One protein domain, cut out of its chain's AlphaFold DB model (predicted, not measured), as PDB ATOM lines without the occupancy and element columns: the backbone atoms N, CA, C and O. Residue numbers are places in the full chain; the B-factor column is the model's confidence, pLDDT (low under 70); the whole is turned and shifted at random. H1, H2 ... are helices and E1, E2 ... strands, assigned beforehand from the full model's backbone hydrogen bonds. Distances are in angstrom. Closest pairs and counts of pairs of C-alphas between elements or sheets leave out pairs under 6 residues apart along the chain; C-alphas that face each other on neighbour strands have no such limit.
ATOM      1  N   ALA A   6     149.899 218.578 152.312       85.81
ATOM      2  CA  ALA A   6     151.216 217.950 152.395       85.81
ATOM      3  C   ALA A   6     151.232 216.665 153.246       85.81
ATOM      4  O   ALA A   6     151.964 215.724 152.940       85.81
ATOM      5  N   GLU A   7     150.441 216.608 154.320       85.50
ATOM      6  CA  GLU A   7     150.313 215.406 155.151       85.50
ATOM      7  C   GLU A   7     149.441 214.348 154.460       85.50
ATOM      8  O   GLU A   7     149.715 213.153 154.582       85.50
ATOM      9  N   LEU A   8     148.428 214.774 153.696       86.88
ATOM     10  CA  LEU A   8     147.609 213.887 152.871       86.88
ATOM     11  C   LEU A   8     148.433 213.249 151.739       86.88
ATOM     12  O   LEU A   8     148.372 212.030 151.562       86.88
ATOM     13  N   ASP A   9     149.249 214.036 151.037       87.62
ATOM     14  CA  ASP A   9     150.149 213.548 149.985       87.62
ATOM     15  C   ASP A   9     151.194 212.569 150.539       87.62
ATOM     16  O   ASP A   9     151.421 211.502 149.967       87.62
ATOM     17  N   ALA A  10     151.784 212.866 151.702       87.19
ATOM     18  CA  ALA A  10     152.747 211.972 152.344       87.19
ATOM     19  C   ALA A  10     152.125 210.623 152.760       87.19
ATOM     20  O   ALA A  10     152.769 209.573 152.647       87.19
ATOM     21  N   LEU A  11     150.871 210.628 153.227       88.25
ATOM     22  CA  LEU A  11     150.139 209.405 153.566       88.25
ATOM     23  C   LEU A  11     149.796 208.578 152.323       88.25
ATOM     24  O   LEU A  11     149.921 207.353 152.363       88.25
ATOM     25  N   LEU A  12     149.400 209.227 151.227       89.19
ATOM     26  CA  LEU A  12     149.112 208.566 149.952       89.19
ATOM     27  C   LEU A  12     150.356 207.899 149.361       89.19
ATOM     28  O   LEU A  12     150.288 206.731 148.978       89.19
ATOM     29  N   GLU A  13     151.495 208.590 149.355       88.38
ATOM     30  CA  GLU A  13     152.778 208.034 148.905       88.38
ATOM     31  C   GLU A  13     153.215 206.841 149.764       88.38
ATOM     32  O   GLU A  13     153.607 205.792 149.245       88.38
ATOM     33  N   THR A  14     153.065 206.948 151.087       91.38
ATOM     34  CA  THR A  14     153.388 205.849 152.008       91.38
ATOM     35  C   THR A  14     152.498 204.631 151.753       91.38
ATOM     36  O   THR A  14     152.996 203.511 151.631       91.38
ATOM     37  N   ALA A  15     151.186 204.839 151.606       88.12
ATOM     38  CA  ALA A  15     150.238 203.767 151.320       88.12
ATOM     39  C   ALA A  15     150.497 203.115 149.953       88.12
ATOM     40  O   ALA A  15     150.414 201.894 149.823       88.12
ATOM     41  N   HIS A  16     150.847 203.907 148.936       87.56
ATOM     42  CA  HIS A  16     151.193 203.397 147.614       87.56
ATOM     43  C   HIS A  16     152.459 202.536 147.654       87.56
ATOM     44  O   HIS A  16     152.474 201.427 147.116       87.56
ATOM     45  N   HIS A  17     153.498 202.996 148.350       87.69
ATOM     46  CA  HIS A  17     154.737 202.246 148.517       87.69
ATOM     47  C   HIS A  17     154.524 200.930 149.282       87.69
ATOM     48  O   HIS A  17     155.055 199.889 148.886       87.69
ATOM     49  N   ASP A  18     153.699 200.934 150.331       88.44
ATOM     50  CA  ASP A  18     153.347 199.712 151.057       88.44
ATOM     51  C   ASP A  18     152.542 198.729 150.200       88.44
ATOM     52  O   ASP A  18     152.818 197.528 150.231       88.44
ATOM     53  N   LEU A  19     151.605 199.218 149.384       83.69
ATOM     54  CA  LEU A  19     150.874 198.376 148.435       83.69
ATOM     55  C   LEU A  19     151.821 197.715 147.430       83.69
ATOM     56  O   LEU A  19     151.742 196.504 147.227       83.69
ATOM     57  N   LEU A  20     152.745 198.476 146.841       83.00
ATOM     58  CA  LEU A  20     153.736 197.931 145.910       83.00
ATOM     59  C   LEU A  20     154.625 196.881 146.580       83.00
ATOM     60  O   LEU A  20     154.882 195.831 145.996       83.00
ATOM     61  N   ARG A  21     155.048 197.119 147.824       83.19
ATOM     62  CA  ARG A  21     155.844 196.162 148.597       83.19
ATOM     63  C   ARG A  21     155.095 194.850 148.828       83.19
ATOM     64  O   ARG A  21     155.682 193.788 148.636       83.19
ATOM     65  N   VAL A  22     153.817 194.911 149.201       77.69
ATOM     66  CA  VAL A  22     152.974 193.720 149.402       77.69
ATOM     67  C   VAL A  22     152.771 192.960 148.090       77.69
ATOM     68  O   VAL A  22     152.882 191.734 148.072       77.69
ATOM     69  N   VAL A  23     152.528 193.666 146.982       74.19
ATOM     70  CA  VAL A  23     152.379 193.049 145.653       74.19
ATOM     71  C   VAL A  23     153.663 192.330 145.237       74.19
ATOM     72  O   VAL A  23     153.598 191.163 144.858       74.19
ATOM     73  N   SER A  24     154.828 192.969 145.383       68.62
ATOM     74  CA  SER A  24     156.123 192.350 145.065       68.62
ATOM     75  C   SER A  24     156.405 191.111 145.920       68.62
ATOM     76  O   SER A  24     156.753 190.064 145.384       68.62
ATOM     77  N   GLN A  25     156.173 191.186 147.234       69.50
ATOM     78  CA  GLN A  25     156.346 190.041 148.140       69.50
ATOM     79  C   GLN A  25     155.428 188.865 147.791       69.50
ATOM     80  O   GLN A  25     155.812 187.707 147.949       69.50
ATOM     81  N   THR A  26     154.217 189.158 147.314       67.44
ATOM     82  CA  THR A  26     153.264 188.130 146.880       67.44
ATOM     83  C   THR A  26     153.740 187.452 145.593       67.44
ATOM     84  O   THR A  26     153.640 186.230 145.487       67.44
ATOM     85  N   GLY A  27     154.317 188.217 144.657       67.25
ATOM     86  CA  GLY A  27     154.931 187.686 143.435       67.25
ATOM     87  C   GLY A  27     156.091 186.730 143.725       67.25
ATOM     88  O   GLY A  27     156.083 185.596 143.253       67.25
ATOM     89  N   ASP A  28     157.025 187.132 144.591       73.81
ATOM     90  CA  ASP A  28     158.173 186.293 144.974       73.81
ATOM     91  C   ASP A  28     157.737 184.982 145.659       73.81
ATOM     92  O   ASP A  28     158.309 183.910 145.433       73.81
ATOM     93  N   ALA A  29     156.699 185.046 146.502       72.81
ATOM     94  CA  ALA A  29     156.149 183.872 147.174       72.81
ATOM     95  C   ALA A  29     155.476 182.899 146.189       72.81
ATOM     96  O   ALA A  29     155.600 181.676 146.341       72.81
ATOM     97  N   GLU A  30     154.782 183.413 145.173       77.88
ATOM     98  CA  GLU A  30     154.183 182.592 144.121       77.88
ATOM     99  C   GLU A  30     155.253 181.909 143.258       77.88
ATOM    100  O   GLU A  30     155.167 180.695 143.035       77.88
ATOM    101  N   ASP A  31     156.303 182.636 142.872       83.25
ATOM    102  CA  ASP A  31     157.435 182.101 142.107       83.25
ATOM    103  C   ASP A  31     158.153 180.978 142.861       83.25
ATOM    104  O   ASP A  31     158.428 179.905 142.304       83.25
ATOM    105  N   TRP A  32     158.390 181.158 144.163       85.88
ATOM    106  CA  TRP A  32     158.980 180.114 144.998       85.88
ATOM    107  C   TRP A  32     158.082 178.874 145.102       85.88
ATOM    108  O   TRP A  32     158.551 177.738 145.002       85.88
ATOM    109  N   THR A  33     156.774 179.076 145.240       88.06
ATOM    110  CA  THR A  33     155.799 177.983 145.330       88.06
ATOM    111  C   THR A  33     155.734 177.181 144.022       88.06
ATOM    112  O   THR A  33     155.661 175.949 144.036       88.06
ATOM    113  N   LEU A  34     155.797 177.851 142.867       89.31
ATOM    114  CA  LEU A  34     155.876 177.194 141.558       89.31
ATOM    115  C   LEU A  34     157.186 176.416 141.396       89.31
ATOM    116  O   LEU A  34     157.174 175.290 140.886       89.31
ATOM    117  N   HIS A  35     158.300 176.967 141.880       92.81
ATOM    118  CA  HIS A  35     159.579 176.267 141.897       92.81
ATOM    119  C   HIS A  35     159.514 174.982 142.737       92.81
ATOM    120  O   HIS A  35     159.906 173.918 142.256       92.81
ATOM    121  N   GLN A  36     158.943 175.040 143.943       94.44
ATOM    122  CA  GLN A  36     158.746 173.865 144.798       94.44
ATOM    123  C   GLN A  36     157.915 172.780 144.103       94.44
ATOM    124  O   GLN A  36     158.302 171.611 144.111       94.44
ATOM    125  N   LEU A  37     156.812 173.154 143.444       95.25
ATOM    126  CA  LEU A  37     156.000 172.207 142.679       95.25
ATOM    127  C   LEU A  37     156.804 171.551 141.549       95.25
ATOM    128  O   LEU A  37     156.741 170.335 141.376       95.25
ATOM    129  N   SER A  38     157.588 172.335 140.806       95.75
ATOM    130  CA  SER A  38     158.449 171.826 139.734       95.75
ATOM    131  C   SER A  38     159.479 170.814 140.253       95.75
ATOM    132  O   SER A  38     159.629 169.720 139.691       95.75
ATOM    133  N   VAL A  39     160.135 171.129 141.374       96.81
ATOM    134  CA  VAL A  39     161.100 170.237 142.035       96.81
ATOM    135  C   VAL A  39     160.429 168.940 142.481       96.81
ATOM    136  O   VAL A  39     160.957 167.860 142.208       96.81
ATOM    137  N   LEU A  40     159.253 169.010 143.112       97.31
ATOM    138  CA  LEU A  40     158.512 167.824 143.544       97.31
ATOM    139  C   LEU A  40     158.102 166.941 142.361       97.31
ATOM    140  O   LEU A  40     158.340 165.734 142.392       97.31
ATOM    141  N   CYS A  41     157.539 167.529 141.303       97.25
ATOM    142  CA  CYS A  41     157.140 166.804 140.094       97.25
ATOM    143  C   CYS A  41     158.324 166.097 139.423       97.25
ATOM    144  O   CYS A  41     158.176 164.983 138.921       97.25
ATOM    145  N   THR A  42     159.497 166.731 139.435       97.31
ATOM    146  CA  THR A  42     160.730 166.161 138.875       97.31
ATOM    147  C   THR A  42     161.294 165.051 139.763       97.31
ATOM    148  O   THR A  42     161.736 164.021 139.259       97.31
ATOM    149  N   THR A  43     161.251 165.231 141.085       97.75
ATOM    150  CA  THR A  43     161.816 164.284 142.062       97.75
ATOM    151  C   THR A  43     160.964 163.020 142.199       97.75
ATOM    152  O   THR A  43     161.500 161.926 142.368       97.75
ATOM    153  N   TYR A  44     159.639 163.144 142.087       97.38
ATOM    154  CA  TYR A  44     158.686 162.056 142.320       97.38
ATOM    155  C   TYR A  44     157.819 161.771 141.079       97.38
ATOM    156  O   TYR A  44     156.599 161.948 141.115       97.38
ATOM    157  N   PRO A  45     158.400 161.262 139.975       96.69
ATOM    158  CA  PRO A  45     157.697 161.110 138.695       96.69
ATOM    159  C   PRO A  45     156.572 160.063 138.708       96.69
ATOM    160  O   PRO A  45     155.741 160.037 137.800       96.69
ATOM    161  N   LEU A  46     156.522 159.194 139.725       96.25
ATOM    162  CA  LEU A  46     155.431 158.230 139.923       96.25
ATOM    163  C   LEU A  46     154.124 158.902 140.364       96.25
ATOM    164  O   LEU A  46     153.067 158.277 140.303       96.25
ATOM    165  N   TRP A  47     154.190 160.161 140.794       98.06
ATOM    166  CA  TRP A  47     153.072 160.896 141.360       98.06
ATOM    167  C   TRP A  47     152.608 161.994 140.404       98.06
ATOM    168  O   TRP A  47     153.372 162.591 139.641       98.06
ATOM    169  N   TRP A  48     151.307 162.235 140.402       98.00
ATOM    170  CA  TRP A  48     150.724 163.459 139.886       98.00
ATOM    171  C   TRP A  48     150.528 164.406 141.062       98.00
ATOM    172  O   TRP A  48     149.769 164.088 141.974       98.00
ATOM    173  N   ILE A  49     151.260 165.517 141.064       98.06
ATOM    174  CA  ILE A  49     151.320 166.449 142.190       98.06
ATOM    175  C   ILE A  49     150.628 167.744 141.788       98.06
ATOM    176  O   ILE A  49     150.832 168.255 140.685       98.06
ATOM    177  N   GLN A  50     149.799 168.257 142.685       95.50
ATOM    178  CA  GLN A  50     149.055 169.490 142.508       95.50
ATOM    179  C   GLN A  50     149.093 170.312 143.791       95.50
ATOM    180  O   GLN A  50     149.233 169.784 144.895       95.50
ATOM    181  N   ARG A  51     148.918 171.617 143.619       93.50
ATOM    182  CA  ARG A  51     148.659 172.555 144.704       93.50
ATOM    183  C   ARG A  51     147.403 173.348 144.396       93.50
ATOM    184  O   ARG A  51     147.034 173.502 143.230       93.50
ATOM    185  N   GLY A  52     146.836 173.943 145.426       90.25
ATOM    186  CA  GLY A  52     145.849 174.997 145.285       90.25
ATOM    187  C   GLY A  52     145.686 175.749 146.590       90.25
ATOM    188  O   GLY A  52     146.403 175.502 147.558       90.25
ATOM    189  N   SER A  53     144.729 176.658 146.603       89.25
ATOM    190  CA  SER A  53     144.203 177.265 147.817       89.25
ATOM    191  C   SER A  53     142.755 176.828 148.003       89.25
ATOM    192  O   SER A  53     142.068 176.470 147.040       89.25
ATOM    193  N   ASP A  54     142.296 176.778 149.245       88.75
ATOM    194  CA  ASP A  54     140.880 176.610 149.546       88.75
ATOM    195  C   ASP A  54     140.142 177.964 149.574       88.75
ATOM    196  O   ASP A  54     140.714 179.022 149.303       88.75
ATOM    197  N   ALA A  55     138.851 177.934 149.915       88.00
ATOM    198  CA  ALA A  55     138.018 179.136 150.004       88.00
ATOM    199  C   ALA A  55     138.471 180.134 151.090       88.00
ATOM    200  O   ALA A  55     138.031 181.282 151.079       88.00
ATOM    201  N   THR A  56     139.330 179.713 152.020       87.88
ATOM    202  CA  THR A  56     139.907 180.556 153.077       87.88
ATOM    203  C   THR A  56     141.280 181.114 152.701       87.88
ATOM    204  O   THR A  56     141.860 181.887 153.459       87.88
ATOM    205  N   GLY A  57     141.799 180.750 151.523       83.31
ATOM    206  CA  GLY A  57     143.140 181.109 151.076       83.31
ATOM    207  C   GLY A  57     144.238 180.216 151.658       83.31
ATOM    208  O   GLY A  57     145.414 180.470 151.400       83.31
ATOM    209  N   GLN A  58     143.892 179.162 152.404       86.62
ATOM    210  CA  GLN A  58     144.880 178.227 152.922       86.62
ATOM    211  C   GLN A  58     145.392 177.340 151.788       86.62
ATOM    212  O   GLN A  58     144.622 176.712 151.057       86.62
ATOM    213  N   MET A  59     146.716 177.308 151.636       89.00
ATOM    214  CA  MET A  59     147.373 176.460 150.651       89.00
ATOM    215  C   MET A  59     147.232 174.988 151.030       89.00
ATOM    216  O   MET A  59     147.359 174.610 152.194       89.00
ATOM    217  N   TRP A  60     147.021 174.154 150.021       94.12
ATOM    218  CA  TRP A  60     147.037 172.706 150.141       94.12
ATOM    219  C   TRP A  60     147.903 172.102 149.044       94.12
ATOM    220  O   TRP A  60     147.998 172.617 147.925       94.12
ATOM    221  N   TRP A  61     148.504 170.966 149.372       97.50
ATOM    222  CA  TRP A  61     149.311 170.164 148.473       97.50
ATOM    223  C   TRP A  61     148.736 168.758 148.422       97.50
ATOM    224  O   TRP A  61     148.379 168.178 149.446       97.50
ATOM    225  N   ALA A  62     148.624 168.202 147.225       97.69
ATOM    226  CA  ALA A  62     148.107 166.860 147.033       97.69
ATOM    227  C   ALA A  62     148.935 166.110 145.999       97.69
ATOM    228  O   ALA A  62     149.432 166.684 145.029       97.69
ATOM    229  N   ALA A  63     149.048 164.806 146.193       98.38
ATOM    230  CA  ALA A  63     149.676 163.918 145.243       98.38
ATOM    231  C   ALA A  63     148.841 162.654 145.074       98.38
ATOM    232  O   ALA A  63     148.383 162.057 146.047       98.38
ATOM    233  N   ARG A  64     148.681 162.222 143.826       98.38
ATOM    234  CA  ARG A  64     148.029 160.966 143.471       98.38
ATOM    235  C   ARG A  64     149.019 160.058 142.767       98.38
ATOM    236  O   ARG A  64     149.674 160.475 141.811       98.38
ATOM    237  N   LEU A  65     149.125 158.814 143.216       97.56
ATOM    238  CA  LEU A  65     149.965 157.828 142.552       97.56
ATOM    239  C   LEU A  65     149.410 157.567 141.144       97.56
ATOM    240  O   LEU A  65     148.208 157.365 140.971       97.56
ATOM    241  N   ARG A  66     150.270 157.580 140.122       96.25
ATOM    242  CA  ARG A  66     149.853 157.350 138.725       96.25
ATOM    243  C   ARG A  66     149.426 155.905 138.461       96.25
ATOM    244  O   ARG A  66     148.721 155.647 137.493       96.25
ATOM    245  N   TYR A  67     149.863 154.980 139.312       93.31
ATOM    246  CA  TYR A  67     149.460 153.580 139.292       93.31
ATOM    247  C   TYR A  67     148.243 153.369 140.189       93.31
ATOM    248  O   TYR A  67     148.124 153.992 141.246       93.31
ATOM    249  N   GLU A  68     147.359 152.471 139.767       95.19
ATOM    250  CA  GLU A  68     146.233 152.040 140.586       95.19
ATOM    251  C   GLU A  68     146.731 151.161 141.739       95.19
ATOM    252  O   GLU A  68     147.450 150.176 141.535       95.19
ATOM    253  N   VAL A  69     146.369 151.538 142.963       95.31
ATOM    254  CA  VAL A  69     146.733 150.796 144.169       95.31
ATOM    255  C   VAL A  69     145.770 149.627 144.349       95.31
ATOM    256  O   VAL A  69     144.600 149.803 144.685       95.31
ATOM    257  N   SER A  70     146.275 148.409 144.156       95.56
ATOM    258  CA  SER A  70     145.515 147.188 144.438       95.56
ATOM    259  C   SER A  70     145.365 146.950 145.951       95.56
ATOM    260  O   SER A  70     146.192 147.429 146.730       95.56
ATOM    261  N   PRO A  71     144.394 146.132 146.403       95.94
ATOM    262  CA  PRO A  71     144.255 145.795 147.823       95.94
ATOM    263  C   PRO A  71     145.522 145.181 148.441       95.94
ATOM    264  O   PRO A  71     145.868 145.478 149.581       95.94
ATOM    265  N   ALA A  72     146.252 144.362 147.676       93.50
ATOM    266  CA  ALA A  72     147.508 143.759 148.127       93.50
ATOM    267  C   ALA A  72     148.632 144.794 148.299       93.50
ATOM    268  O   ALA A  72     149.485 144.641 149.169       93.50
ATOM    269  N   MET A  73     148.632 145.844 147.479       94.50
ATOM    270  CA  MET A  73     149.562 146.963 147.597       94.50
ATOM    271  C   MET A  73     149.160 147.892 148.753       94.50
ATOM    272  O   MET A  73     150.007 148.290 149.544       94.50
ATOM    273  N   ALA A  74     147.867 148.166 148.932       95.69
ATOM    274  CA  ALA A  74     147.370 148.930 150.075       95.69
ATOM    275  C   ALA A  74     147.727 148.263 151.415       95.69
ATOM    276  O   ALA A  74     148.095 148.941 152.373       95.69
ATOM    277  N   ALA A  75     147.712 146.927 151.473       95.00
ATOM    278  CA  ALA A  75     148.124 146.163 152.651       95.00
ATOM    279  C   ALA A  75     149.605 146.358 153.037       95.00
ATOM    280  O   ALA A  75     149.983 146.046 154.166       95.00
ATOM    281  N   THR A  76     150.452 146.885 152.143       92.94
ATOM    282  CA  THR A  76     151.842 147.257 152.464       92.94
ATOM    283  C   THR A  76     151.986 148.705 152.934       92.94
ATOM    284  O   THR A  76     153.105 149.147 153.186       92.94
ATOM    285  N   GLY A  77     150.875 149.433 153.069       95.38
ATOM    286  CA  GLY A  77     150.842 150.836 153.482       95.38
ATOM    287  C   GLY A  77     150.978 151.835 152.332       95.38
ATOM    288  O   GLY A  77     151.144 153.026 152.597       95.38
ATOM    289  N   VAL A  78     150.927 151.379 151.073       96.44
ATOM    290  CA  VAL A  78     150.896 152.279 149.913       96.44
ATOM    291  C   VAL A  78     149.513 152.916 149.790       96.44
ATOM    292  O   VAL A  78     148.497 152.223 149.754       96.44
ATOM    293  N   SER A  79     149.484 154.236 149.668       97.00
ATOM    294  CA  SER A  79     148.275 155.038 149.520       97.00
ATOM    295  C   SER A  79     148.110 155.525 148.083       97.00
ATOM    296  O   SER A  79     149.073 155.913 147.424       97.00
ATOM    297  N   GLN A  80     146.864 155.551 147.601       97.56
ATOM    298  CA  GLN A  80     146.533 156.092 146.278       97.56
ATOM    299  C   GLN A  80     146.701 157.617 146.222       97.56
ATOM    300  O   GLN A  80     147.104 158.156 145.191       97.56
ATOM    301  N   GLU A  81     146.369 158.301 147.319       97.75
ATOM    302  CA  GLU A  81     146.384 159.757 147.446       97.75
ATOM    303  C   GLU A  81     147.023 160.176 148.769       97.75
ATOM    304  O   GLU A  81     146.862 159.508 149.793       97.75
ATOM    305  N   VAL A  82     147.728 161.302 148.735       97.06
ATOM    306  CA  VAL A  82     148.343 161.968 149.885       97.06
ATOM    307  C   VAL A  82     147.977 163.445 149.818       97.06
ATOM    308  O   VAL A  82     148.003 164.035 148.736       97.06
ATOM    309  N   LYS A  83     147.631 164.045 150.960       96.88
ATOM    310  CA  LYS A  83     147.341 165.476 151.086       96.88
ATOM    311  C   LYS A  83     148.075 166.034 152.289       96.88
ATOM    312  O   LYS A  83     147.994 165.444 153.357       96.88
ATOM    313  N   GLU A  84     148.738 167.163 152.104       96.25
ATOM    314  CA  GLU A  84     149.523 167.832 153.136       96.25
ATOM    315  C   GLU A  84     149.357 169.352 153.049       96.25
ATOM    316  O   GLU A  84     148.955 169.901 152.017       96.25
ATOM    317  N   ALA A  85     149.652 170.039 154.152       91.12
ATOM    318  CA  ALA A  85     149.517 171.492 154.247       91.12
ATOM    319  C   ALA A  85     150.652 172.251 153.534       91.12
ATOM    320  O   ALA A  85     150.448 173.371 153.072       91.12
ATOM    321  N   ASP A  86     151.835 171.644 153.406       92.06
ATOM    322  CA  ASP A  86     152.999 172.257 152.767       92.06
ATOM    323  C   ASP A  86     153.827 171.257 151.940       92.06
ATOM    324  O   ASP A  86     153.693 170.034 152.047       92.06
ATOM    325  N   ALA A  87     154.697 171.802 151.088       93.06
ATOM    326  CA  ALA A  87     155.515 171.039 150.150       93.06
ATOM    327  C   ALA A  87     156.543 170.115 150.827       93.06
ATOM    328  O   ALA A  87     156.887 169.075 150.264       93.06
ATOM    329  N   ILE A  88     157.053 170.478 152.009       94.81
ATOM    330  CA  ILE A  88     158.085 169.710 152.719       94.81
ATOM    331  C   ILE A  88     157.447 168.484 153.366       94.81
ATOM    332  O   ILE A  88     157.956 167.371 153.202       94.81
ATOM    333  N   ALA A  89     156.311 168.670 154.041       95.75
ATOM    334  CA  ALA A  89     155.508 167.575 154.569       95.75
ATOM    335  C   ALA A  89     155.129 166.595 153.449       95.75
ATOM    336  O   ALA A  89     155.368 165.389 153.570       95.75
ATOM    337  N   LEU A  90     154.664 167.114 152.305       97.44
ATOM    338  CA  LEU A  90     154.355 166.282 151.144       97.44
ATOM    339  C   LEU A  90     155.586 165.502 150.658       97.44
ATOM    340  O   LEU A  90     155.491 164.299 150.429       97.44
ATOM    341  N   ALA A  91     156.750 166.146 150.537       97.88
ATOM    342  CA  ALA A  91     157.983 165.489 150.101       97.88
ATOM    343  C   ALA A  91     158.370 164.306 151.001       97.88
ATOM    344  O   ALA A  91     158.745 163.248 150.494       97.88
ATOM    345  N   ALA A  92     158.263 164.471 152.322       97.81
ATOM    346  CA  ALA A  92     158.587 163.423 153.283       97.81
ATOM    347  C   ALA A  92     157.676 162.197 153.109       97.81
ATOM    348  O   ALA A  92     158.158 161.062 153.041       97.81
ATOM    349  N   VAL A  93     156.366 162.422 152.963       97.94
ATOM    350  CA  VAL A  93     155.406 161.333 152.739       97.94
ATOM    351  C   VAL A  93     155.635 160.676 151.379       97.94
ATOM    352  O   VAL A  93     155.636 159.447 151.286       97.94
ATOM    353  N   LEU A  94     155.899 161.455 150.328       98.19
ATOM    354  CA  LEU A  94     156.172 160.934 148.987       98.19
ATOM    355  C   LEU A  94     157.436 160.077 148.924       98.19
ATOM    356  O   LEU A  94     157.430 159.046 148.245       98.19
ATOM    357  N   ALA A  95     158.495 160.451 149.643       98.06
ATOM    358  CA  ALA A  95     159.704 159.641 149.752       98.06
ATOM    359  C   ALA A  95     159.395 158.263 150.356       98.06
ATOM    360  O   ALA A  95     159.768 157.233 149.788       98.06
ATOM    361  N   TRP A  96     158.647 158.236 151.463       97.94
ATOM    362  CA  TRP A  96     158.247 156.993 152.122       97.94
ATOM    363  C   TRP A  96     157.322 156.133 151.252       97.94
ATOM    364  O   TRP A  96     157.564 154.941 151.060       97.94
ATOM    365  N   GLN A  97     156.293 156.735 150.661       97.81
ATOM    366  CA  GLN A  97     155.332 156.036 149.810       97.81
ATOM    367  C   GLN A  97     155.991 155.475 148.538       97.81
ATOM    368  O   GLN A  97     155.708 154.349 148.127       97.81
ATOM    369  N   THR A  98     156.937 156.212 147.950       97.06
ATOM    370  CA  THR A  98     157.737 155.746 146.806       97.06
ATOM    371  C   THR A  98     158.629 154.565 147.186       97.06
ATOM    372  O   THR A  98     158.723 153.597 146.427       97.06
ATOM    373  N   TYR A  99     159.250 154.598 148.368       97.00
ATOM    374  CA  TYR A  99     160.005 153.463 148.896       97.00
ATOM    375  C   TYR A  99     159.119 152.215 149.037       97.00
ATOM    376  O   TYR A  99     159.458 151.161 148.496       97.00
ATOM    377  N   LEU A 100     157.948 152.338 149.673       96.44
ATOM    378  CA  LEU A 100     157.006 151.227 149.846       96.44
ATOM    379  C   LEU A 100     156.542 150.636 148.511       96.44
ATOM    380  O   LEU A 100     156.521 149.411 148.353       96.44
ATOM    381  N   PHE A 101     156.216 151.495 147.544       95.75
ATOM    382  CA  PHE A 101     155.830 151.077 146.199       95.75
ATOM    383  C   PHE A 101     156.945 150.273 145.520       95.75
ATOM    384  O   PHE A 101     156.697 149.193 144.983       95.75
ATOM    385  N   ASN A 102     158.190 150.749 145.596       94.62
ATOM    386  CA  ASN A 102     159.336 150.056 145.011       94.62
ATOM    387  C   ASN A 102     159.617 148.713 145.703       94.62
ATOM    388  O   ASN A 102     159.883 147.722 145.025       94.62
ATOM    389  N   CYS A 103     159.487 148.639 147.030       95.19
ATOM    390  CA  CYS A 103     159.603 147.383 147.774       95.19
ATOM    391  C   CYS A 103     158.488 146.384 147.444       95.19
ATOM    392  O   CYS A 103     158.715 145.177 147.477       95.19
ATOM    393  N   TRP A 104     157.267 146.846 147.168       94.12
ATOM    394  CA  TRP A 104     156.201 145.977 146.667       94.12
ATOM    395  C   TRP A 104     156.536 145.474 145.263       94.12
ATOM    396  O   TRP A 104     156.574 144.265 145.049       94.12
ATOM    397  N   ARG A 105     156.900 146.382 144.349       92.75
ATOM    398  CA  ARG A 105     157.231 146.053 142.959       92.75
ATOM    399  C   ARG A 105     158.374 145.043 142.854       92.75
ATOM    400  O   ARG A 105     158.283 144.133 142.046       92.75
ATOM    401  N   ALA A 106     159.411 145.172 143.680       92.81
ATOM    402  CA  ALA A 106     160.536 144.236 143.714       92.81
ATOM    403  C   ALA A 106     160.183 142.844 144.273       92.81
ATOM    404  O   ALA A 106     160.942 141.904 144.075       92.81
ATOM    405  N   ARG A 107     159.066 142.706 145.001       90.12
ATOM    406  CA  ARG A 107     158.579 141.412 145.508       90.12
ATOM    407  C   ARG A 107     157.631 140.712 144.538       90.12
ATOM    408  O   ARG A 107     157.481 139.500 144.626       90.12
ATOM    409  N   THR A 108     156.938 141.477 143.698       86.12
ATOM    410  CA  THR A 108     155.892 140.969 142.796       86.12
ATOM    411  C   THR A 108     156.306 140.916 141.328       86.12
ATOM    412  O   THR A 108     155.591 140.304 140.540       86.12
ATOM    413  N   GLY A 109     157.378 141.616 140.953       66.06
ATOM    414  CA  GLY A 109     158.010 141.539 139.634       66.06
ATOM    415  C   GLY A 109     159.110 140.494 139.619       66.06
ATOM    416  O   GLY A 109     159.239 139.835 138.568       66.06
TER     417      GLY A 109
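What this domain is: This is residues 6 to 109 of the 109 residues of an uncharacterized protein of Nonomuraea solani (UniProt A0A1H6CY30). A long helix, H1, sticks out as an arm with residues 6 to 32 from a small body, in which its residues 33 to 42 and the helix H3 cover one face of a three-stranded sheet, leaving the other face bare. The printed part has 104 residues, in the order H1 E1 E2 H2 E3 H3; the sheet, E1 - E2 - E3, is antiparallel and the class is mixed. The whole is extended, with a radius of gyration of the C-alphas of 20.8 A and spans of 78 by 24 by 17 A.

Where its parts are: H1, residues 6 to 43, begins at C-alpha 6 (151.216, 217.950, 152.395) and is 55.7 A long. E1, residues 47 to 53, measures 19.7 A, and E2, residues 59 to 65, 20.5 A. H2 is residues 71 to 74, 5.0 A, and E3 residues 81 to 84, 10.4 A. H3, residues 87 to 108, measures 31.0 A and ends at C-alpha 108 (155.892, 140.969, 142.796).

How they stand to each other: H1 is on the sheet, over E1; the closest C-alphas, of Cys 41 and Ile 49, are 6.2 A apart. E1 and E2 form a hairpin, with N 50 and O 62 2.8 A apart, within hydrogen-bond range. E2 and E3 are antiparallel, with N 63 and O 82 at 2.9 A. H3 lies over E2 and E3 on the same face as H1, at a height over the sheet of 8.9 A. H1 touches H3 with residues 36 to 40 alone, the same way at a shallow tilt of 9 degrees; their closest C-alphas, Gln 36 and Ala 87, are 6.9 A apart. H2 is not on the sheet and is close to H3 but not clearly touching, with C-alphas 73 and 104 closest at 6.8 A. Every O i to N i+4 pair is within hydrogen-bond range in H1, 17 of 18 in H3; H2 is too short for one.

The domain as a whole: Without residues 6 to 32 the body spans 42 by 23 by 17 A. The printed part has no cut and no long link. The model's pLDDT is under 70 at residues 24 to 27 and 109.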